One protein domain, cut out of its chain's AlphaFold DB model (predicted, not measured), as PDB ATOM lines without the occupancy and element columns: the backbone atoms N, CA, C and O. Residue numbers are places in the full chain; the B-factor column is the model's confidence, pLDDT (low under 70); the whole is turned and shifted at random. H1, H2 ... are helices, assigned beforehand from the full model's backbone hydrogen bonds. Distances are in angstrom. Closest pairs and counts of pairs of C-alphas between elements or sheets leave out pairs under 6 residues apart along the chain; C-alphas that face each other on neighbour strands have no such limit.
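Overview. This is residues 75 to 127 of the 221 residues of a protein of Modestobacter muralis (UniProt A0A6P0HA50). Three helices stand nearly side by side, with the middle one, H2, touching both others: H1 folds against it as a short helical hairpin, and the longest helix, H3, runs beside it the same way with its first part alone in contact. A long loop, residues 97 to 114, runs back from the end of H2 to the beginning of H3. The printed part has 53 residues with three named helices, in the order H1, H2, H3, and no named strand; its class is all helix. It is compact, with a radius of gyration of the C-alphas of 9.9 A, and spans 29 by 22 by 17 A.

Arrangement. H3, residues 115 to 127, touches H2, residues 88 to 96, with residues 115 to 118 alone. Their closest C-alphas, those of Gln 115 and Val 90, are 5.4 A apart. The two run the same way at a shallow tilt of 10 degrees. H2 also touches H1, residues 75 to 80, where the closest C-alphas, those of Asn 95 and Ala 77, are 5.4 A apart. H1 and H2 form a hairpin, running opposite ways at a shallow tilt of 22 degrees. H1 and H3 are apart. In H1, H2 and H3 every backbone O i to N i+4 pair is within hydrogen-bond range.

Along the chain. H3 has 13 residues and is 18.7 A long from first to last C-alpha, from C-alpha 115 at (117.301, 141.827, 136.052) to C-alpha 127 at (128.137, 131.919, 124.472). H2 has 9 residues and is 12.5 A long. H1 has 6 residues, is 8.7 A long and begins with C-alpha 75 at (115.025, 147.507, 116.598).

Size, cuts and confidence. The C-alphas of Asn 110 and Arg 127, the two farthest apart, are 28.6 A from each other. The printed part has no cut. The link from H2 to H3 is long, with 18 residues; that from H1 to H2 is short, with 7. The mean pLDDT of the printed part is 82.3, and residues 84 to 86 are under 70.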
ATOM      1  N   ALA A  75     116.063 148.504 116.804       77.56
ATOM      2  CA  ALA A  75     115.025 147.507 116.598       77.56
ATOM      3  C   ALA A  75     114.677 146.826 117.926       77.56
ATOM      4  O   ALA A  75     113.500 146.758 118.281       77.56
ATOM      5  N   VAL A  76     115.679 146.392 118.700       77.62
ATOM      6  CA  VAL A  76     115.476 145.772 120.024       77.62
ATOM      7  C   VAL A  76     114.751 146.728 120.970       77.62
ATOM      8  O   VAL A  76     113.771 146.327 121.596       77.62
ATOM      9  N   ALA A  77     115.138 148.005 120.998       79.88
ATOM     10  CA  ALA A  77     114.452 149.020 121.797       79.88
ATOM     11  C   ALA A  77     112.964 149.173 121.418       79.88
ATOM     12  O   ALA A  77     112.107 149.273 122.299       79.88
ATOM     13  N   SER A  78     112.641 149.114 120.122       81.38
ATOM     14  CA  SER A  78     111.264 149.197 119.603       81.38
ATOM     15  C   SER A  78     110.421 147.943 119.869       81.38
ATOM     16  O   SER A  78     109.190 147.991 119.890       81.38
ATOM     17  N   PHE A  79     111.052 146.780 120.030       81.88
ATOM     18  CA  PHE A  79     110.361 145.572 120.487       81.88
ATOM     19  C   PHE A  79     110.131 145.621 121.996       81.88
ATOM     20  O   PHE A  79     109.017 145.390 122.457       81.88
ATOM     21  N   ASN A  80     111.149 146.021 122.754       83.81
ATOM     22  CA  ASN A  80     111.089 146.095 124.209       83.81
ATOM     23  C   ASN A  80     110.150 147.199 124.716       83.81
ATOM     24  O   ASN A  80     109.619 147.076 125.818       83.81
ATOM     25  N   SER A  81     109.894 148.261 123.945       80.81
ATOM     26  CA  SER A  81     108.901 149.292 124.291       80.81
ATOM     27  C   SER A  81     107.462 148.765 124.303       80.81
ATOM     28  O   SER A  81     106.642 149.261 125.069       80.81
ATOM     29  N   ARG A  82     107.167 147.725 123.511       78.06
ATOM     30  CA  ARG A  82     105.837 147.102 123.414       78.06
ATOM     31  C   ARG A  82     105.554 146.075 124.509       78.06
ATOM     32  O   ARG A  82     104.406 145.692 124.695       78.06
ATOM     33  N   VAL A  83     106.582 145.639 125.235       74.06
ATOM     34  CA  VAL A  83     106.429 144.708 126.355       74.06
ATOM     35  C   VAL A  83     106.019 145.491 127.602       74.06
ATOM     36  O   VAL A  83     106.667 146.473 127.982       74.06
ATOM     37  N   ALA A  84     104.937 145.064 128.249       67.69
ATOM     38  CA  ALA A  84     104.521 145.588 129.543       67.69
ATOM     39  C   ALA A  84     105.421 144.998 130.642       67.69
ATOM     40  O   ALA A  84     105.106 143.987 131.257       67.69
ATOM     41  N   VAL A  85     106.594 145.603 130.834       64.12
ATOM     42  CA  VAL A  85     107.528 145.257 131.916       64.12
ATOM     43  C   VAL A  85     107.212 146.111 133.139       64.12
ATOM     44  O   VAL A  85     107.010 147.317 132.991       64.12
ATOM     45  N   ALA A  86     107.224 145.505 134.328       60.53
ATOM     46  CA  ALA A  86     106.966 146.202 135.589       60.53
ATOM     47  C   ALA A  86     108.066 147.216 135.962       60.53
ATOM     48  O   ALA A  86     107.773 148.200 136.634       60.53
ATOM     49  N   ASP A  87     109.308 147.005 135.502       80.69
ATOM     50  CA  ASP A  87     110.468 147.815 135.892       80.69
ATOM     51  C   ASP A  87     111.170 148.469 134.672       80.69
ATOM     52  O   ASP A  87     111.627 147.767 133.755       80.69
ATOM     53  N   PRO A  88     111.282 149.813 134.621       82.12
ATOM     54  CA  PRO A  88     111.991 150.522 133.555       82.12
ATOM     55  C   PRO A  88     113.509 150.271 133.534       82.12
ATOM     56  O   PRO A  88     114.104 150.317 132.453       82.12
ATOM     57  N   ALA A  89     114.143 149.960 134.670       84.88
ATOM     58  CA  ALA A  89     115.575 149.659 134.744       84.88
ATOM     59  C   ALA A  89     115.913 148.341 134.027       84.88
ATOM     60  O   ALA A  89     116.898 148.261 133.289       84.88
ATOM     61  N   VAL A  90     115.042 147.331 134.146       84.75
ATOM     62  CA  VAL A  90     115.168 146.054 133.418       84.75
ATOM     63  C   VAL A  90     115.091 146.282 131.905       84.75
ATOM     64  O   VAL A  90     115.866 145.705 131.140       84.75
ATOM     65  N   ARG A  91     114.210 147.186 131.460       86.75
ATOM     66  CA  ARG A  91     114.072 147.551 130.043       86.75
ATOM     67  C   ARG A  91     115.314 148.245 129.494       86.75
ATOM     68  O   ARG A  91     115.758 147.918 128.394       86.75
ATOM     69  N   GLN A  92     115.890 149.175 130.254       83.94
ATOM     70  CA  GLN A  92     117.144 149.826 129.873       83.94
ATOM     71  C   GLN A  92     118.295 148.819 129.781       83.94
ATOM     72  O   GLN A  92     119.039 148.842 128.800       83.94
ATOM     73  N   LEU A  93     118.401 147.898 130.745       87.44
ATOM     74  CA  LEU A  93     119.426 146.856 130.728       87.44
ATOM     75  C   LEU A  93     119.285 145.936 129.507       87.44
ATOM     76  O   LEU A  93     120.277 145.651 128.837       87.44
ATOM     77  N   ALA A  94     118.064 145.512 129.185       86.06
ATOM     78  CA  ALA A  94     117.798 144.673 128.023       86.06
ATOM     79  C   ALA A  94     118.160 145.381 126.710       86.06
ATOM     80  O   ALA A  94     118.830 144.798 125.862       86.06
ATOM     81  N   ASN A  95     117.817 146.667 126.574       86.31
ATOM     82  CA  ASN A  95     118.193 147.476 125.412       86.31
ATOM     83  C   ASN A  95     119.716 147.620 125.277       86.31
ATOM     84  O   ASN A  95     120.249 147.449 124.183       86.31
ATOM     85  N   ALA A  96     120.419 147.887 126.381       85.19
ATOM     86  CA  ALA A  96     121.875 148.031 126.389       85.19
ATOM     87  C   ALA A  96     122.603 146.728 126.019       85.19
ATOM     88  O   ALA A  96     123.664 146.762 125.400       85.19
ATOM     89  N   ARG A  97     122.035 145.572 126.385       84.31
ATOM     90  CA  ARG A  97     122.581 144.245 126.063       84.31
ATOM     91  C   ARG A  97     122.045 143.659 124.753       84.31
ATOM     92  O   ARG A  97     122.435 142.557 124.388       84.31
ATOM     93  N   GLY A  98     121.152 144.365 124.056       85.94
ATOM     94  CA  GLY A  98     120.511 143.863 122.839       85.94
ATOM     95  C   GLY A  98     119.614 142.640 123.070       85.94
ATOM     96  O   GLY A  98     119.353 141.886 122.135       85.94
ATOM     97  N   VAL A  99     119.143 142.428 124.299       87.38
ATOM     98  CA  VAL A  99     118.280 141.303 124.672       87.38
ATOM     99  C   VAL A  99     116.820 141.692 124.457       87.38
ATOM    100  O   VAL A  99     116.373 142.766 124.868       87.38
ATOM    101  N   ARG A 100     116.054 140.808 123.815       88.56
ATOM    102  CA  ARG A 100     114.627 141.025 123.570       88.56
ATOM    103  C   ARG A 100     113.771 140.455 124.695       88.56
ATOM    104  O   ARG A 100     113.796 139.254 124.946       88.56
ATOM    105  N   LEU A 101     112.984 141.316 125.329       85.44
ATOM    106  CA  LEU A 101     112.146 140.970 126.479       85.44
ATOM    107  C   LEU A 101     110.944 140.093 126.112       85.44
ATOM    108  O   LEU A 101     110.487 139.326 126.945       85.44
ATOM    109  N   ASP A 102     110.457 140.164 124.871       85.81
ATOM    110  CA  ASP A 102     109.334 139.350 124.383       85.81
ATOM    111  C   ASP A 102     109.663 137.852 124.281       85.81
ATOM    112  O   ASP A 102     108.764 137.027 124.149       85.81
ATOM    113  N   ARG A 103     110.952 137.498 124.343       84.62
ATOM    114  CA  ARG A 103     111.450 136.117 124.283       84.62
ATOM    115  C   ARG A 103     111.914 135.582 125.634       84.62
ATOM    116  O   ARG A 103     112.366 134.443 125.703       84.62
ATOM    117  N   LEU A 104     111.843 136.395 126.686       85.19
ATOM    118  CA  LEU A 104     112.241 135.989 128.027       85.19
ATOM    119  C   LEU A 104     111.032 135.517 128.817       85.19
ATOM    120  O   LEU A 104     110.005 136.185 128.872       85.19
ATOM    121  N   THR A 105     111.189 134.366 129.463       83.75
ATOM    122  CA  THR A 105     110.267 133.930 130.510       83.75
ATOM    123  C   THR A 105     110.747 134.543 131.816       83.75
ATOM    124  O   THR A 105     111.873 134.276 132.231       83.75
ATOM    125  N   GLY A 106     109.934 135.405 132.426       82.06
ATOM    126  CA  GLY A 106     110.286 136.036 133.690       82.06
ATOM    127  C   GLY A 106     110.179 135.059 134.852       82.06
ATOM    128  O   GLY A 106     109.187 134.339 134.966       82.06
ATOM    129  N   THR A 107     111.195 135.034 135.712       84.00
ATOM    130  CA  THR A 107     111.224 134.163 136.900       84.00
ATOM    131  C   THR A 107     110.698 134.852 138.161       84.00
ATOM    132  O   THR A 107     110.583 134.222 139.211       84.00
ATOM    133  N   GLY A 108     110.346 136.139 138.074       77.50
ATOM    134  CA  GLY A 108     109.793 136.903 139.186       77.50
ATOM    135  C   GLY A 108     108.350 136.532 139.537       77.50
ATOM    136  O   GLY A 108     107.645 135.853 138.788       77.50
ATOM    137  N   SER A 109     107.876 137.045 140.675       73.38
ATOM    138  CA  SER A 109     106.484 136.916 141.116       73.38
ATOM    139  C   SER A 109     105.525 137.370 140.007       73.38
ATOM    140  O   SER A 109     105.666 138.477 139.490       73.38
ATOM    141  N   ASN A 110     104.563 136.520 139.637       75.19
ATOM    142  CA  ASN A 110     103.642 136.697 138.498       75.19
ATOM    143  C   ASN A 110     104.284 136.630 137.093       75.19
ATOM    144  O   ASN A 110     103.706 137.143 136.137       75.19
ATOM    145  N   GLY A 111     105.456 136.004 136.941       79.00
ATOM    146  CA  GLY A 111     106.117 135.831 135.638       79.00
ATOM    147  C   GLY A 111     106.809 137.097 135.122       79.00
ATOM    148  O   GLY A 111     107.081 137.224 133.928       79.00
ATOM    149  N   VAL A 112     107.073 138.058 136.012       83.00
ATOM    150  CA  VAL A 112     107.746 139.315 135.674       83.00
ATOM    151  C   VAL A 112     109.219 139.049 135.373       83.00
ATOM    152  O   VAL A 112     109.910 138.386 136.147       83.00
ATOM    153  N   VAL A 113     109.709 139.594 134.257       85.00
ATOM    154  CA  VAL A 113     111.126 139.519 133.876       85.00
ATOM    155  C   VAL A 113     111.954 140.356 134.843       85.00
ATOM    156  O   VAL A 113     111.761 141.569 134.946       85.00
ATOM    157  N   GLN A 114     112.882 139.706 135.539       87.25
ATOM    158  CA  GLN A 114     113.803 140.356 136.462       87.25
ATOM    159  C   GLN A 114     115.141 140.690 135.797       87.25
ATOM    160  O   GLN A 114     115.475 140.231 134.702       87.25
ATOM    161  N   GLN A 115     115.949 141.488 136.490       85.81
ATOM    162  CA  GLN A 115     117.301 141.827 136.052       85.81
ATOM    163  C   GLN A 115     118.180 140.577 135.844       85.81
ATOM    164  O   GLN A 115     118.950 140.512 134.884       85.81
ATOM    165  N   SER A 116     118.043 139.577 136.717       86.12
ATOM    166  CA  SER A 116     118.730 138.279 136.646       86.12
ATOM    167  C   SER A 116     118.418 137.511 135.358       86.12
ATOM    168  O   SER A 116     119.326 136.928 134.760       86.12
ATOM    169  N   ASP A 117     117.170 137.564 134.893       85.94
ATOM    170  CA  ASP A 117     116.728 136.900 133.663       85.94
ATOM    171  C   ASP A 117     117.408 137.523 132.435       85.94
ATOM    172  O   ASP A 117     117.939 136.816 131.575       85.94
ATOM    173  N   VAL A 118     117.478 138.858 132.387       87.75
ATOM    174  CA  VAL A 118     118.143 139.600 131.301       87.75
ATOM    175  C   VAL A 118     119.645 139.316 131.271       87.75
ATOM    176  O   VAL A 118     120.215 139.124 130.195       87.75
ATOM    177  N   LEU A 119     120.296 139.261 132.437       88.00
ATOM    178  CA  LEU A 119     121.725 138.944 132.532       88.00
ATOM    179  C   LEU A 119     122.021 137.506 132.096       88.00
ATOM    180  O   LEU A 119     122.975 137.274 131.353       88.00
ATOM    181  N   THR A 120     121.181 136.554 132.502       87.31
ATOM    182  CA  THR A 120     121.308 135.145 132.103       87.31
ATOM    183  C   THR A 120     121.146 134.981 130.595       87.31
ATOM    184  O   THR A 120     121.937 134.286 129.953       87.31
ATOM    185  N   ALA A 121     120.166 135.669 130.007       86.50
ATOM    186  CA  ALA A 121     119.938 135.657 128.570       86.50
ATOM    187  C   ALA A 121     121.088 136.292 127.779       86.50
ATOM    188  O   ALA A 121     121.514 135.728 126.773       86.50
ATOM    189  N   ALA A 122     121.637 137.413 128.257       87.19
ATOM    190  CA  ALA A 122     122.812 138.031 127.647       87.19
ATOM    191  C   ALA A 122     124.013 137.070 127.653       87.19
ATOM    192  O   ALA A 122     124.621 136.836 126.613       87.19
ATOM    193  N   ALA A 123     124.292 136.418 128.787       84.69
ATOM    194  CA  ALA A 123     125.382 135.447 128.895       84.69
ATOM    195  C   ALA A 123     125.172 134.195 128.019       84.69
ATOM    196  O   ALA A 123     126.134 133.572 127.563       84.69
ATOM    197  N   ALA A 124     123.922 133.783 127.791       84.50
ATOM    198  CA  ALA A 124     123.607 132.715 126.845       84.50
ATOM    199  C   ALA A 124     123.857 133.155 125.394       84.50
ATOM    200  O   ALA A 124     124.467 132.405 124.632       84.50
ATOM    201  N   GLN A 125     123.455 134.376 125.038       82.12
ATOM    202  CA  GLN A 125     123.668 134.948 123.709       82.12
ATOM    203  C   GLN A 125     125.163 135.113 123.396       82.12
ATOM    204  O   GLN A 125     125.601 134.728 122.314       82.12
ATOM    205  N   ASP A 126     125.960 135.578 124.361       82.12
ATOM    206  CA  ASP A 126     127.416 135.700 124.221       82.12
ATOM    207  C   ASP A 126     128.076 134.337 123.973       82.12
ATOM    208  O   ASP A 126     128.918 134.199 123.084       82.12
ATOM    209  N   ARG A 127     127.652 133.291 124.699       80.81
ATOM    210  CA  ARG A 127     128.137 131.919 124.472       80.81
ATOM    211  C   ARG A 127     127.750 131.384 123.098       80.81
ATOM    212  O   ARG A 127     128.567 130.731 122.457       80.81
TER     213      ARG A 127